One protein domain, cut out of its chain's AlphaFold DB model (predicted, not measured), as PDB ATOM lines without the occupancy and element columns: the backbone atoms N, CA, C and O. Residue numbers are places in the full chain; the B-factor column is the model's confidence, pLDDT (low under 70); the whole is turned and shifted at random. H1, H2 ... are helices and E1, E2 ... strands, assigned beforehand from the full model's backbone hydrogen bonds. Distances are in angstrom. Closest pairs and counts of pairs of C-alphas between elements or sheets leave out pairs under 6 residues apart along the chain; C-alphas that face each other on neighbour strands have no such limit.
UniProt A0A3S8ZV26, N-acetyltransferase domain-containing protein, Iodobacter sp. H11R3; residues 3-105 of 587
ATOM      1  N   TRP A   3     -24.608 -46.366 -36.291       76.88
ATOM      2  CA  TRP A   3     -24.006 -47.694 -36.353       76.88
ATOM      3  C   TRP A   3     -22.826 -47.706 -37.326       76.88
ATOM      4  O   TRP A   3     -22.892 -47.097 -38.390       76.88
ATOM      5  N   ILE A   4     -21.775 -48.438 -36.975       77.00
ATOM      6  CA  ILE A   4     -20.608 -48.714 -37.813       77.00
ATOM      7  C   ILE A   4     -20.560 -50.225 -38.028       77.00
ATOM      8  O   ILE A   4     -20.533 -50.985 -37.059       77.00
ATOM      9  N   THR A   5     -20.565 -50.662 -39.284       80.06
ATOM     10  CA  THR A   5     -20.443 -52.084 -39.633       80.06
ATOM     11  C   THR A   5     -19.006 -52.556 -39.453       80.06
ATOM     12  O   THR A   5     -18.060 -51.866 -39.829       80.06
ATOM     13  N   VAL A   6     -18.846 -53.747 -38.882       79.44
ATOM     14  CA  VAL A   6     -17.555 -54.403 -38.676       79.44
ATOM     15  C   VAL A   6     -17.442 -55.567 -39.652       79.44
ATOM     16  O   VAL A   6     -18.226 -56.510 -39.603       79.44
ATOM     17  N   THR A   7     -16.456 -55.513 -40.542       77.81
ATOM     18  CA  THR A   7     -16.210 -56.546 -41.568       77.81
ATOM     19  C   THR A   7     -15.053 -57.481 -41.228       77.81
ATOM     20  O   THR A   7     -14.798 -58.444 -41.943       77.81
ATOM     21  N   CYS A   8     -14.353 -57.220 -40.125       78.44
ATOM     22  CA  CYS A   8     -13.203 -58.000 -39.700       78.44
ATOM     23  C   CYS A   8     -13.623 -59.123 -38.736       78.44
ATOM     24  O   CYS A   8     -13.825 -58.890 -37.546       78.44
ATOM     25  N   ASP A   9     -13.704 -60.359 -39.236       82.12
ATOM     26  CA  ASP A   9     -14.049 -61.541 -38.426       82.12
ATOM     27  C   ASP A   9     -12.959 -61.929 -37.414       82.12
ATOM     28  O   ASP A   9     -13.202 -62.670 -36.463       82.12
ATOM     29  N   SER A  10     -11.734 -61.432 -37.573       81.94
ATOM     30  CA  SER A  10     -10.662 -61.674 -36.607       81.94
ATOM     31  C   SER A  10     -10.645 -60.677 -35.449       81.94
ATOM     32  O   SER A  10      -9.820 -60.840 -34.547       81.94
ATOM     33  N   LEU A  11     -11.540 -59.685 -35.441       84.00
ATOM     34  CA  LEU A  11     -11.534 -58.616 -34.455       84.00
ATOM     35  C   LEU A  11     -11.928 -59.125 -33.064       84.00
ATOM     36  O   LEU A  11     -12.996 -59.709 -32.882       84.00
ATOM     37  N   SER A  12     -11.060 -58.884 -32.083       88.88
ATOM     38  CA  SER A  12     -11.262 -59.259 -30.677       88.88
ATOM     39  C   SER A  12     -11.216 -58.069 -29.719       88.88
ATOM     40  O   SER A  12     -11.559 -58.214 -28.549       88.88
ATOM     41  N   SER A  13     -10.796 -56.893 -30.189       92.38
ATOM     42  CA  SER A  13     -10.764 -55.669 -29.391       92.38
ATOM     43  C   SER A  13     -10.787 -54.413 -30.260       92.38
ATOM     44  O   SER A  13     -10.392 -54.445 -31.427       92.38
ATOM     45  N   ILE A  14     -11.272 -53.313 -29.690       90.88
ATOM     46  CA  ILE A  14     -11.274 -51.975 -30.285       90.88
ATOM     47  C   ILE A  14     -10.836 -50.984 -29.209       90.88
ATOM     48  O   ILE A  14     -11.449 -50.932 -28.143       90.88
ATOM     49  N   ASP A  15      -9.828 -50.170 -29.500       90.56
ATOM     50  CA  ASP A  15      -9.482 -49.017 -28.676       90.56
ATOM     51  C   ASP A  15     -10.295 -47.813 -29.140       90.56
ATOM     52  O   ASP A  15     -10.239 -47.415 -30.305       90.56
ATOM     53  N   ILE A  16     -11.056 -47.223 -28.227       90.31
ATOM     54  CA  ILE A  16     -11.806 -45.998 -28.471       90.31
ATOM     55  C   ILE A  16     -11.063 -44.858 -27.804       90.31
ATOM     56  O   ILE A  16     -10.913 -44.839 -26.583       90.31
ATOM     57  N   ILE A  17     -10.614 -43.911 -28.616       88.50
ATOM     58  CA  ILE A  17      -9.886 -42.730 -28.177       88.50
ATOM     59  C   ILE A  17     -10.690 -41.516 -28.600       88.50
ATOM     60  O   ILE A  17     -11.027 -41.377 -29.772       88.50
ATOM     61  N   GLY A  18     -10.992 -40.615 -27.680       87.69
ATOM     62  CA  GLY A  18     -11.771 -39.443 -28.029       87.69
ATOM     63  C   GLY A  18     -11.718 -38.332 -27.009       87.69
ATOM     64  O   GLY A  18     -11.182 -38.489 -25.915       87.69
ATOM     65  N   THR A  19     -12.308 -37.210 -27.396       82.50
ATOM     66  CA  THR A  19     -12.608 -36.095 -26.509       82.50
ATOM     67  C   THR A  19     -14.113 -35.903 -26.425       82.50
ATOM     68  O   THR A  19     -14.806 -35.931 -27.446       82.50
ATOM     69  N   ALA A  20     -14.637 -35.711 -25.217       84.06
ATOM     70  CA  ALA A  20     -16.040 -35.392 -25.007       84.06
ATOM     71  C   ALA A  20     -16.213 -34.329 -23.924       84.06
ATOM     72  O   ALA A  20     -15.596 -34.403 -22.869       84.06
ATOM     73  N   ARG A  21     -17.072 -33.344 -24.192       78.19
ATOM     74  CA  ARG A  21     -17.435 -32.269 -23.268       78.19
ATOM     75  C   ARG A  21     -18.824 -32.481 -22.701       78.19
ATOM     76  O   ARG A  21     -19.644 -33.186 -23.287       78.19
ATOM     77  N   PHE A  22     -19.076 -31.788 -21.591       80.50
ATOM     78  CA  PHE A  22     -20.338 -31.857 -20.854       80.50
ATOM     79  C   PHE A  22     -20.644 -33.278 -20.378       80.50
ATOM     80  O   PHE A  22     -21.801 -33.677 -20.284       80.50
ATOM     81  N   TRP A  23     -19.597 -34.059 -20.096       84.12
ATOM     82  CA  TRP A  23     -19.796 -35.338 -19.447       84.12
ATOM     83  C   TRP A  23     -20.340 -35.080 -18.038       84.12
ATOM     84  O   TRP A  23     -19.708 -34.344 -17.272       84.12
ATOM     85  N   PRO A  24     -21.522 -35.614 -17.695       80.25
ATOM     86  CA  PRO A  24     -22.127 -35.348 -16.404       80.25
ATOM     87  C   PRO A  24     -21.256 -35.944 -15.300       80.25
ATOM     88  O   PRO A  24     -20.964 -37.144 -15.294       80.25
ATOM     89  N   LYS A  25     -20.858 -35.093 -14.352       80.88
ATOM     90  CA  LYS A  25     -20.083 -35.522 -13.187       80.88
ATOM     91  C   LYS A  25     -20.894 -36.532 -12.380       80.88
ATOM     92  O   LYS A  25     -22.106 -36.389 -12.232       80.88
ATOM     93  N   ASP A  26     -20.218 -37.563 -11.887       79.06
ATOM     94  CA  ASP A  26     -20.771 -38.589 -10.992       79.06
ATOM     95  C   ASP A  26     -21.870 -39.492 -11.591       79.06
ATOM     96  O   ASP A  26     -22.350 -40.415 -10.927       79.06
ATOM     97  N   ILE A  27     -22.226 -39.323 -12.870       78.31
ATOM     98  CA  ILE A  27     -23.139 -40.234 -13.566       78.31
ATOM     99  C   ILE A  27     -22.326 -41.340 -14.237       78.31
ATOM    100  O   ILE A  27     -21.854 -41.232 -15.372       78.31
ATOM    101  N   LYS A  28     -22.206 -42.475 -13.540       76.56
ATOM    102  CA  LYS A  28     -21.666 -43.692 -14.156       76.56
ATOM    103  C   LYS A  28     -22.524 -44.092 -15.354       76.56
ATOM    104  O   LYS A  28     -23.730 -44.305 -15.232       76.56
ATOM    105  N   GLY A  29     -21.865 -44.254 -16.499       79.88
ATOM    106  CA  GLY A  29     -22.497 -44.787 -17.696       79.88
ATOM    107  C   GLY A  29     -23.323 -43.790 -18.499       79.88
ATOM    108  O   GLY A  29     -24.264 -44.217 -19.164       79.88
ATOM    109  N   ALA A  30     -22.958 -42.505 -18.460       83.19
ATOM    110  CA  ALA A  30     -23.581 -41.438 -19.246       83.19
ATOM    111  C   ALA A  30     -23.613 -41.728 -20.765       83.19
ATOM    112  O   ALA A  30     -24.495 -41.263 -21.493       83.19
ATOM    113  N   ALA A  31     -22.679 -42.555 -21.246       86.00
ATOM    114  CA  ALA A  31     -22.722 -43.145 -22.573       86.00
ATOM    115  C   ALA A  31     -22.401 -44.647 -22.547       86.00
ATOM    116  O   ALA A  31     -21.585 -45.140 -21.764       86.00
ATOM    117  N   LEU A  32     -23.051 -45.373 -23.449       87.94
ATOM    118  CA  LEU A  32     -22.853 -46.785 -23.730       87.94
ATOM    119  C   LEU A  32     -22.129 -46.924 -25.057       87.94
ATOM    120  O   LEU A  32     -22.530 -46.326 -26.059       87.94
ATOM    121  N   PHE A  33     -21.131 -47.792 -25.075       89.00
ATOM    122  CA  PHE A  33     -20.678 -48.413 -26.298       89.00
ATOM    123  C   PHE A  33     -21.534 -49.649 -26.543       89.00
ATOM    124  O   PHE A  33     -21.475 -50.619 -25.787       89.00
ATOM    125  N   ILE A  34     -22.374 -49.582 -27.567       90.44
ATOM    126  CA  ILE A  34     -23.313 -50.642 -27.917       90.44
ATOM    127  C   ILE A  34     -22.800 -51.411 -29.119       90.44
ATOM    128  O   ILE A  34     -22.099 -50.870 -29.974       90.44
ATOM    129  N   PHE A  35     -23.186 -52.671 -29.205       91.38
ATOM    130  CA  PHE A  35     -22.840 -53.492 -30.340       91.38
ATOM    131  C   PHE A  35     -23.839 -54.617 -30.554       91.38
ATOM    132  O   PHE A  35     -24.485 -55.129 -29.638       91.38
ATOM    133  N   GLU A  36     -23.959 -54.979 -31.820       90.19
ATOM    134  CA  GLU A  36     -24.771 -56.074 -32.308       90.19
ATOM    135  C   GLU A  36     -23.842 -57.192 -32.764       90.19
ATOM    136  O   GLU A  36     -22.818 -56.941 -33.413       90.19
ATOM    137  N   THR A  37     -24.203 -58.426 -32.432       90.88
ATOM    138  CA  THR A  37     -23.432 -59.612 -32.781       90.88
ATOM    139  C   THR A  37     -24.164 -60.460 -33.817       90.88
ATOM    140  O   THR A  37     -25.390 -60.473 -33.878       90.88
ATOM    141  N   LYS A  38     -23.406 -61.180 -34.650       89.94
ATOM    142  CA  LYS A  38     -23.920 -62.121 -35.658       89.94
ATOM    143  C   LYS A  38     -24.626 -63.317 -35.014       89.94
ATOM    144  O   LYS A  38     -25.530 -63.899 -35.603       89.94
ATOM    145  N   THR A  39     -24.182 -63.695 -33.819       92.19
ATOM    146  CA  THR A  39     -24.711 -64.801 -33.016       92.19
ATOM    147  C   THR A  39     -24.813 -64.378 -31.557       92.19
ATOM    148  O   THR A  39     -24.110 -63.461 -31.123       92.19
ATOM    149  N   GLU A  40     -25.689 -65.026 -30.789       93.06
ATOM    150  CA  GLU A  40     -25.801 -64.757 -29.356       93.06
ATOM    151  C   GLU A  40     -24.483 -65.048 -28.617       93.06
ATOM    152  O   GLU A  40     -23.716 -65.957 -28.967       93.06
ATOM    153  N   LEU A  41     -24.204 -64.228 -27.602       93.44
ATOM    154  CA  LEU A  41     -23.043 -64.393 -26.737       93.44
ATOM    155  C   LEU A  41     -23.418 -65.263 -25.539       93.44
ATOM    156  O   LEU A  41     -24.418 -65.018 -24.866       93.44
ATOM    157  N   SER A  42     -22.589 -66.259 -25.248       95.50
ATOM    158  CA  SER A  42     -22.714 -67.070 -24.039       95.50
ATOM    159  C   SER A  42     -22.461 -66.232 -22.779       95.50
ATOM    160  O   SER A  42     -21.758 -65.220 -22.807       95.50
ATOM    161  N   ALA A  43     -22.990 -66.676 -21.636       94.81
ATOM    162  CA  ALA A  43     -22.768 -66.005 -20.353       94.81
ATOM    163  C   ALA A  43     -21.272 -65.877 -19.996       94.81
ATOM    164  O   ALA A  43     -20.852 -64.884 -19.402       94.81
ATOM    165  N   GLU A  44     -20.462 -66.860 -20.395       96.12
ATOM    166  CA  GLU A  44     -19.012 -66.841 -20.209       96.12
ATOM    167  C   GLU A  44     -18.337 -65.785 -21.095       96.12
ATOM    168  O   GLU A  44     -17.529 -64.997 -20.606       96.12
ATOM    169  N   GLU A  45     -18.726 -65.684 -22.370       94.56
ATOM    170  CA  GLU A  45     -18.253 -64.632 -23.276       94.56
ATOM    171  C   GLU A  45     -18.609 -63.229 -22.769       94.56
ATOM    172  O   GLU A  45     -17.764 -62.332 -22.812       94.56
ATOM    173  N   LEU A  46     -19.828 -63.042 -22.253       93.50
ATOM    174  CA  LEU A  46     -20.266 -61.778 -21.659       93.50
ATOM    175  C   LEU A  46     -19.392 -61.392 -20.462       93.50
ATOM    176  O   LEU A  46     -18.849 -60.286 -20.407       93.50
ATOM    177  N   LYS A  47     -19.193 -62.334 -19.534       94.31
ATOM    178  CA  LYS A  47     -18.387 -62.131 -18.327       94.31
ATOM    179  C   LYS A  47     -16.920 -61.846 -18.659       94.31
ATOM    180  O   LYS A  47     -16.363 -60.880 -18.140       94.31
ATOM    181  N   ASN A  48     -16.316 -62.637 -19.544       94.19
ATOM    182  CA  ASN A  48     -14.895 -62.531 -19.892       94.19
ATOM    183  C   ASN A  48     -14.560 -61.211 -20.602       94.19
ATOM    184  O   ASN A  48     -13.454 -60.694 -20.450       94.19
ATOM    185  N   ASN A  49     -15.520 -60.628 -21.323       91.75
ATOM    186  CA  ASN A  49     -15.323 -59.386 -22.073       91.75
ATOM    187  C   ASN A  49     -15.909 -58.139 -21.387       91.75
ATOM    188  O   ASN A  49     -15.823 -57.048 -21.945       91.75
ATOM    189  N   LYS A  50     -16.471 -58.271 -20.175       94.94
ATOM    190  CA  LYS A  50     -17.160 -57.184 -19.444       94.94
ATOM    191  C   LYS A  50     -18.307 -56.566 -20.253       94.94
ATOM    192  O   LYS A  50     -18.477 -55.350 -20.292       94.94
ATOM    193  N   ILE A  51     -19.082 -57.428 -20.902       94.06
ATOM    194  CA  ILE A  51     -20.211 -57.065 -21.751       94.06
ATOM    195  C   ILE A  51     -21.507 -57.371 -21.010       94.06
ATOM    196  O   ILE A  51     -21.664 -58.447 -20.434       94.06
ATOM    197  N   THR A  52     -22.464 -56.454 -21.089       94.12
ATOM    198  CA  THR A  52     -23.804 -56.639 -20.535       94.12
ATOM    199  C   THR A  52     -24.808 -56.862 -21.660       94.12
ATOM    200  O   THR A  52     -24.843 -56.109 -22.636       94.12
ATOM    201  N   ALA A  53     -25.642 -57.893 -21.526       91.44
ATOM    202  CA  ALA A  53     -26.777 -58.121 -22.414       91.44
ATOM    203  C   ALA A  53     -27.971 -57.235 -22.021       91.44
ATOM    204  O   ALA A  53     -28.202 -56.949 -20.846       91.44
ATOM    205  N   SER A  54     -28.750 -56.806 -23.009       83.69
ATOM    206  CA  SER A  54     -29.982 -56.033 -22.839       83.69
ATOM    207  C   SER A  54     -31.014 -56.428 -23.893       83.69
ATOM    208  O   SER A  54     -30.680 -57.070 -24.886       83.69
ATOM    209  N   GLY A  55     -32.257 -55.964 -23.741       70.69
ATOM    210  CA  GLY A  55     -33.304 -56.171 -24.750       70.69
ATOM    211  C   GLY A  55     -33.039 -55.501 -26.108       70.69
ATOM    212  O   GLY A  55     -33.781 -55.746 -27.050       70.69
ATOM    213  N   VAL A  56     -32.003 -54.661 -26.225       66.38
ATOM    214  CA  VAL A  56     -31.626 -53.961 -27.470       66.38
ATOM    215  C   VAL A  56     -30.251 -54.385 -28.004       66.38
ATOM    216  O   VAL A  56     -29.693 -53.701 -28.859       66.38
ATOM    217  N   GLY A  57     -29.694 -55.488 -27.497       86.38
ATOM    218  CA  GLY A  57     -28.372 -56.000 -27.867       86.38
ATOM    219  C   GLY A  57     -27.381 -55.957 -26.707       86.38
ATOM    220  O   GLY A  57     -27.769 -56.036 -25.538       86.38
ATOM    221  N   TYR A  58     -26.096 -55.821 -27.021       93.12
ATOM    222  CA  TYR A  58     -25.008 -55.890 -26.051       93.12
ATOM    223  C   TYR A  58     -24.352 -54.526 -25.863       93.12
ATOM    224  O   TYR A  58     -24.327 -53.706 -26.783       93.12
ATOM    225  N   TYR A  59     -23.835 -54.255 -24.666       94.31
ATOM    226  CA  TYR A  59     -23.183 -52.982 -24.391       94.31
ATOM    227  C   TYR A  59     -22.099 -53.072 -23.318       94.31
ATOM    228  O   TYR A  59     -22.066 -53.990 -22.501       94.31
ATOM    229  N   THR A  60     -21.244 -52.055 -23.297       94.06
ATOM    230  CA  THR A  60     -20.402 -51.695 -22.154       94.06
ATOM    231  C   THR A  60     -20.505 -50.194 -21.911       94.06
ATOM    232  O   THR A  60     -20.822 -49.420 -22.813       94.06
ATOM    233  N   TYR A  61     -20.224 -49.759 -20.690       92.25
ATOM    234  CA  TYR A  61     -20.140 -48.339 -20.376       92.25
ATOM    235  C   TYR A  61     -18.865 -47.734 -20.960       92.25
ATOM    236  O   TYR A  61     -17.786 -48.331 -20.848       92.25
ATOM    237  N   LEU A  62     -18.997 -46.549 -21.558       90.12
ATOM    238  CA  LEU A  62     -17.846 -45.705 -21.841       90.12
ATOM    239  C   LEU A  62     -17.361 -45.080 -20.532       90.12
ATOM    240  O   LEU A  62     -18.163 -44.634 -19.705       90.12
ATOM    241  N   LYS A  63     -16.046 -45.096 -20.328       88.94
ATOM    242  CA  LYS A  63     -15.400 -44.445 -19.194       88.94
ATOM    243  C   LYS A  63     -15.612 -42.943 -19.294       88.94
ATOM    244  O   LYS A  63     -15.536 -42.378 -20.381       88.94
ATOM    245  N   ASP A  64     -15.840 -42.342 -18.134       86.31
ATOM    246  CA  ASP A  64     -15.847 -40.897 -17.978       86.31
ATOM    247  C   ASP A  64     -14.517 -40.332 -18.516       86.31
ATOM    248  O   ASP A  64     -13.451 -40.799 -18.079       86.31
ATOM    249  N   PRO A  65     -14.546 -39.422 -19.506       79.94
ATOM    250  CA  PRO A  65     -13.379 -38.669 -19.891       79.94
ATOM    251  C   PRO A  65     -12.951 -37.839 -18.683       79.94
ATOM    252  O   PRO A  65     -13.550 -36.816 -18.372       79.94
ATOM    253  N   SER A  66     -11.915 -38.320 -17.992       73.31
ATOM    254  CA  SER A  66     -11.263 -37.663 -16.850       73.31
ATOM    255  C   SER A  66     -10.998 -36.167 -17.090       73.31
ATOM    256  O   SER A  66     -11.119 -35.710 -18.219       73.31
ATOM    257  N   GLU A  67     -10.569 -35.420 -16.061       72.56
ATOM    258  CA  GLU A  67     -10.434 -33.940 -15.990       72.56
ATOM    259  C   GLU A  67     -10.056 -33.170 -17.282       72.56
ATOM    260  O   GLU A  67     -10.463 -32.020 -17.445       72.56
ATOM    261  N   ASN A  68      -9.354 -33.791 -18.230       81.38
ATOM    262  CA  ASN A  68      -8.977 -33.227 -19.526       81.38
ATOM    263  C   ASN A  68      -9.989 -33.438 -20.675       81.38
ATOM    264  O   ASN A  68      -9.653 -33.154 -21.823       81.38
ATOM    265  N   ASN A  69     -11.212 -33.920 -20.416       84.50
ATOM    266  CA  ASN A  69     -12.216 -34.265 -21.439       84.50
ATOM    267  C   ASN A  69     -11.760 -35.357 -22.427       84.50
ATOM    268  O   ASN A  69     -12.387 -35.533 -23.469       84.50
ATOM    269  N   GLU A  70     -10.707 -36.114 -22.114       88.44
ATOM    270  CA  GLU A  70     -10.174 -37.197 -22.944       88.44
ATOM    271  C   GLU A  70     -10.537 -38.566 -22.366       88.44
ATOM    272  O   GLU A  70     -10.398 -38.804 -21.163       88.44
ATOM    273  N   PHE A  71     -10.956 -39.493 -23.228       86.94
ATOM    274  CA  PHE A  71     -11.143 -40.897 -22.870       86.94
ATOM    275  C   PHE A  71     -10.365 -41.813 -23.816       86.94
ATOM    276  O   PHE A  71     -10.342 -41.625 -25.031       86.94
ATOM    277  N   ASN A  72      -9.735 -42.830 -23.229       91.12
ATOM    278  CA  ASN A  72      -9.102 -43.935 -23.935       91.12
ATOM    279  C   ASN A  72      -9.561 -45.244 -23.289       91.12
ATOM    280  O   ASN A  72      -9.278 -45.513 -22.114       91.12
ATOM    281  N   GLN A  73     -10.314 -46.040 -24.038       92.94
ATOM    282  CA  GLN A  73     -10.870 -47.290 -23.555       92.94
ATOM    283  C   GLN A  73     -10.764 -48.383 -24.607       92.94
ATOM    284  O   GLN A  73     -11.410 -48.325 -25.648       92.94
ATOM    285  N   GLN A  74     -10.024 -49.432 -24.263       93.94
ATOM    286  CA  GLN A  74     -10.075 -50.701 -24.969       93.94
ATOM    287  C   GLN A  74     -11.337 -51.470 -24.584       93.94
ATOM    288  O   GLN A  74     -11.648 -51.630 -23.397       93.94
ATOM    289  N   ILE A  75     -12.055 -51.959 -25.587       93.19
ATOM    290  CA  ILE A  75     -13.221 -52.819 -25.426       93.19
ATOM    291  C   ILE A  75     -12.936 -54.135 -26.130       93.19
ATOM    292  O   ILE A  75     -12.565 -54.141 -27.300       93.19
ATOM    293  N   ASN A  76     -13.113 -55.237 -25.407       94.06
ATOM    294  CA  ASN A  76     -12.878 -56.587 -25.907       94.06
ATOM    295  C   ASN A  76     -14.195 -57.233 -26.343       94.06
ATOM    296  O   ASN A  76     -15.243 -56.956 -25.760       94.06
ATOM    297  N   PHE A  77     -14.137 -58.106 -27.348       91.00
ATOM    298  CA  PHE A  77     -15.287 -58.843 -27.865       91.00
ATOM    299  C   PHE A  77     -14.902 -60.287 -28.207       91.00
ATOM    300  O   PHE A  77     -13.755 -60.557 -28.576       91.00
ATOM    301  N   PRO A  78     -15.866 -61.220 -28.181       90.06
ATOM    302  CA  PRO A  78     -15.674 -62.548 -28.747       90.06
ATOM    303  C   PRO A  78     -15.339 -62.475 -30.242       90.06
ATOM    304  O   PRO A  78     -16.047 -61.838 -31.028       90.06
ATOM    305  N   LYS A  79     -14.254 -63.150 -30.632       89.69
ATOM    306  CA  LYS A  79     -13.727 -63.142 -32.002       89.69
ATOM    307  C   LYS A  79     -14.783 -63.623 -33.006       89.69
ATOM    308  O   LYS A  79     -15.440 -64.635 -32.779       89.69
ATOM    309  N   GLY A  80     -14.933 -62.903 -34.118       84.94
ATOM    310  CA  GLY A  80     -15.805 -63.290 -35.239       84.94
ATOM    311  C   GLY A  80     -17.300 -63.108 -35.013       84.94
ATOM    312  O   GLY A  80     -18.093 -63.425 -35.897       84.94
ATOM    313  N   LYS A  81     -17.707 -62.583 -33.853       89.31
ATOM    314  CA  LYS A  81     -19.126 -62.407 -33.531       89.31
ATOM    315  C   LYS A  81     -19.634 -60.988 -33.729       89.31
ATOM    316  O   LYS A  81     -20.842 -60.808 -33.730       89.31
ATOM    317  N   LEU A  82     -18.779 -59.988 -33.907       90.38
ATOM    318  CA  LEU A  82     -19.207 -58.592 -34.012       90.38
ATOM    319  C   LEU A  82     -19.812 -58.290 -35.396       90.38
ATOM    320  O   LEU A  82     -19.233 -58.654 -36.416       90.38
ATOM    321  N   ASN A  83     -20.973 -57.633 -35.429       89.38
ATOM    322  CA  ASN A  83     -21.637 -57.192 -36.661       89.38
ATOM    323  C   ASN A  83     -21.588 -55.667 -36.803       89.38
ATOM    324  O   ASN A  83     -21.100 -55.132 -37.798       89.38
ATOM    325  N   ARG A  84     -22.084 -54.950 -35.788       88.94
ATOM    326  CA  ARG A  84     -22.138 -53.483 -35.772       88.94
ATOM    327  C   ARG A  84     -21.768 -52.939 -34.403       88.94
ATOM    328  O   ARG A  84     -22.044 -53.577 -33.393       88.94
ATOM    329  N   ILE A  85     -21.197 -51.744 -34.373       90.06
ATOM    330  CA  ILE A  85     -20.880 -50.994 -33.152       90.06
ATOM    331  C   ILE A  85     -21.508 -49.602 -33.195       90.06
ATOM    332  O   ILE A  85     -21.768 -49.073 -34.271       90.06
ATOM    333  N   GLY A  86     -21.733 -48.987 -32.041       88.25
ATOM    334  CA  GLY A  86     -22.252 -47.629 -31.948       88.25
ATOM    335  C   GLY A  86     -22.060 -47.027 -30.563       88.25
ATOM    336  O   GLY A  86     -21.669 -47.705 -29.615       88.25
ATOM    337  N   ILE A  87     -22.366 -45.738 -30.437       87.88
ATOM    338  CA  ILE A  87     -22.406 -45.037 -29.148       87.88
ATOM    339  C   ILE A  87     -23.826 -44.533 -28.904       87.88
ATOM    340  O   ILE A  87     -24.483 -43.996 -29.804       87.88
ATOM    341  N   LYS A  88     -24.312 -44.724 -27.677       83.75
ATOM    342  CA  LYS A  88     -25.628 -44.271 -27.220       83.75
ATOM    343  C   LYS A  88     -25.488 -43.516 -25.909       83.75
ATOM    344  O   LYS A  88     -24.848 -44.018 -24.999       83.75
ATOM    345  N   LEU A  89     -26.140 -42.368 -25.772       82.88
ATOM    346  CA  LEU A  89     -26.282 -41.730 -24.463       82.88
ATOM    347  C   LEU A  89     -27.232 -42.549 -23.579       82.88
ATOM    348  O   LEU A  89     -28.227 -43.096 -24.066       82.88
ATOM    349  N   TRP A  90     -26.915 -42.662 -22.292       79.56
ATOM    350  CA  TRP A  90     -27.687 -43.447 -21.333       79.56
ATOM    351  C   TRP A  90     -27.628 -42.833 -19.945       79.56
ATOM    352  O   TRP A  90     -26.607 -42.293 -19.547       79.56
ATOM    353  N   ASN A  91     -28.730 -42.924 -19.200       76.19
ATOM    354  CA  ASN A  91     -28.819 -42.437 -17.823       76.19
ATOM    355  C   ASN A  91     -28.409 -40.961 -17.626       76.19
ATOM    356  O   ASN A  91     -28.022 -40.559 -16.535       76.19
ATOM    357  N   THR A  92     -28.508 -40.145 -18.674       73.19
ATOM    358  CA  THR A  92     -28.271 -38.705 -18.612       73.19
ATOM    359  C   THR A  92     -29.380 -37.966 -19.350       73.19
ATOM    360  O   THR A  92     -29.850 -38.410 -20.400       73.19
ATOM    361  N   LYS A  93     -29.822 -36.850 -18.766       69.88
ATOM    362  CA  LYS A  93     -30.663 -35.843 -19.435       69.88
ATOM    363  C   LYS A  93     -29.816 -34.720 -20.040       69.88
ATOM    364  O   LYS A  93     -30.349 -33.873 -20.747       69.88
ATOM    365  N   GLU A  94     -28.525 -34.709 -19.725       67.56
ATOM    366  CA  GLU A  94     -27.550 -33.753 -20.229       67.56
ATOM    367  C   GLU A  94     -26.988 -34.248 -21.562       67.56
ATOM    368  O   GLU A  94     -26.780 -35.447 -21.771       67.56
ATOM    369  N   GLU A  95     -26.758 -33.315 -22.476       69.31
ATOM    370  CA  GLU A  95     -26.149 -33.603 -23.767       69.31
ATOM    371  C   GLU A  95     -24.640 -33.762 -23.600       69.31
ATOM    372  O   GLU A  95     -23.988 -32.907 -23.009       69.31
ATOM    373  N   ILE A  96     -24.080 -34.831 -24.167       74.25
ATOM    374  CA  ILE A  96     -22.633 -35.045 -24.228       74.25
ATOM    375  C   ILE A  96     -22.169 -34.703 -25.640       74.25
ATOM    376  O   ILE A  96     -22.637 -35.297 -26.614       74.25
ATOM    377  N   LEU A  97     -21.230 -33.763 -25.751       72.81
ATOM    378  CA  LEU A  97     -20.634 -33.380 -27.027       72.81
ATOM    379  C   LEU A  97     -19.342 -34.163 -27.241       72.81
ATOM    380  O   LEU A  97     -18.330 -33.856 -26.622       72.81
ATOM    381  N   PHE A  98     -19.348 -35.128 -28.151       78.06
ATOM    382  CA  PHE A  98     -18.126 -35.804 -28.583       78.06
ATOM    383  C   PHE A  98     -17.410 -34.960 -29.646       78.06
ATOM    384  O   PHE A  98     -17.872 -34.873 -30.781       78.06
ATOM    385  N   GLU A  99     -16.291 -34.328 -29.286       67.81
ATOM    386  CA  GLU A  99     -15.523 -33.467 -30.198       67.81
ATOM    387  C   GLU A  99     -14.670 -34.286 -31.175       67.81
ATOM    388  O   GLU A  99     -14.535 -33.921 -32.342       67.81
ATOM    389  N   LYS A 100     -14.109 -35.408 -30.714       78.56
ATOM    390  CA  LYS A 100     -13.323 -36.337 -31.532       78.56
ATOM    391  C   LYS A 100     -13.561 -37.760 -31.058       78.56
ATOM    392  O   LYS A 100     -13.517 -38.007 -29.858       78.56
ATOM    393  N   ILE A 101     -13.746 -38.703 -31.983       81.75
ATOM    394  CA  ILE A 101     -13.729 -40.137 -31.679       81.75
ATOM    395  C   ILE A 101     -12.889 -40.875 -32.726       81.75
ATOM    396  O   ILE A 101     -12.972 -40.664 -33.935       81.75
ATOM    397  N   GLU A 102     -12.037 -41.765 -32.257       83.75
ATOM    398  CA  GLU A 102     -11.166 -42.590 -33.067       83.75
ATOM    399  C   GLU A 102     -11.281 -44.029 -32.584       83.75
ATOM    400  O   GLU A 102     -11.154 -44.310 -31.395       83.75
ATOM    401  N   PHE A 103     -11.536 -44.936 -33.522       85.94
ATOM    402  CA  PHE A 103     -11.579 -46.368 -33.270       85.94
ATOM    403  C   PHE A 103     -10.302 -46.969 -33.840       85.94
ATOM    404  O   PHE A 103     -10.130 -46.999 -35.060       85.94
ATOM    405  N   LYS A 104      -9.400 -47.422 -32.971       85.19
ATOM    406  CA  LYS A 104      -8.197 -48.148 -33.376       85.19
ATOM    407  C   LYS A 104      -8.431 -49.636 -33.191       85.19
ATOM    408  O   LYS A 104      -8.912 -50.087 -32.157       85.19
ATOM    409  N   VAL A 105      -8.093 -50.394 -34.222       83.69
ATOM    410  CA  VAL A 105      -8.171 -51.851 -34.216       83.69
ATOM    411  C   VAL A 105      -6.747 -52.405 -34.261       83.69
ATOM    412  O   VAL A 105      -6.011 -52.047 -35.180       83.69
TER     413      VAL A 105
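This is residues 3 to 105 of the 587 residues of the protein "N-acetyltransferase domain-containing protein" of Iodobacter sp. H11R3 (UniProt A0A3S8ZV26). Two strongly twisted sheets stand partly face to face as a loose sandwich, the larger E1-E7-E3-E5-E4 and the smaller E6-E2-E8, with the short helix H1 at one end grazing both. The printed part has 103 residues, in chain order E1 E2 E3 H1 E4 E5 E6 E7 E8, mostly strand, and both sheets are antiparallel. The whole is compact, radius of gyration of the C-alphas 13.6 A, spanning 35 by 26 by 22 A.

Find C-alpha 3 at (-24.006, -47.694, -36.353), where E1, residues 3 to 5, begins. Its sheet continues with E7, 82 to 89, 20.6 A long; E3, 31 to 37, 19.4 A; E5, 57 to 61; and E4, 52 to 54. Then look for E6, 70 to 76, 19.8 A; E2, 13 to 21, 25.1 A; and E8, 97 to 104, 20.3 A, ending at C-alpha 104 (-8.197, -48.148, -33.376). H1 holds 43 to 49.

In the larger sheet, find N 4 and O 85 at 2.8 A for E1 and E7, N 34 and O 86 at 2.9 A for E7 and E3, N 33 and O 60 at 2.8 A for E3 and E5, and N 54 and O 57 at 2.8 A for the hairpin E4 and E5. E3, H1 and E4 form a split strand-helix-strand unit, two strands of one sheet that are not neighbours, with a helix between them along the chain and E5 between them in the sheet, its crossover right-handed. In the smaller sheet, look at N 16 and O 73, 2.8 A, for E6 and E2, and N 17 and O 102, 2.9 A, for E2 and E8, which bends by 52 degrees at residue 100. Between the sheets, the closest C-alphas of E5 and E6 are Thr 60 and Ile 75, 8.0 A apart; E2 and E7 are apart. H1, with every O i to N i+4 pair within hydrogen-bond range, only grazes each sheet; its closest C-alphas with E6 are Asn 49 and Asn 76, 5.3 A.

The two C-alphas farthest apart, of Thr 39 and Glu 67, are 38.0 A apart. The printed part has no cut, and no link is long. Look for pLDDT under 70 at residues 56, 93 to 95 and 99.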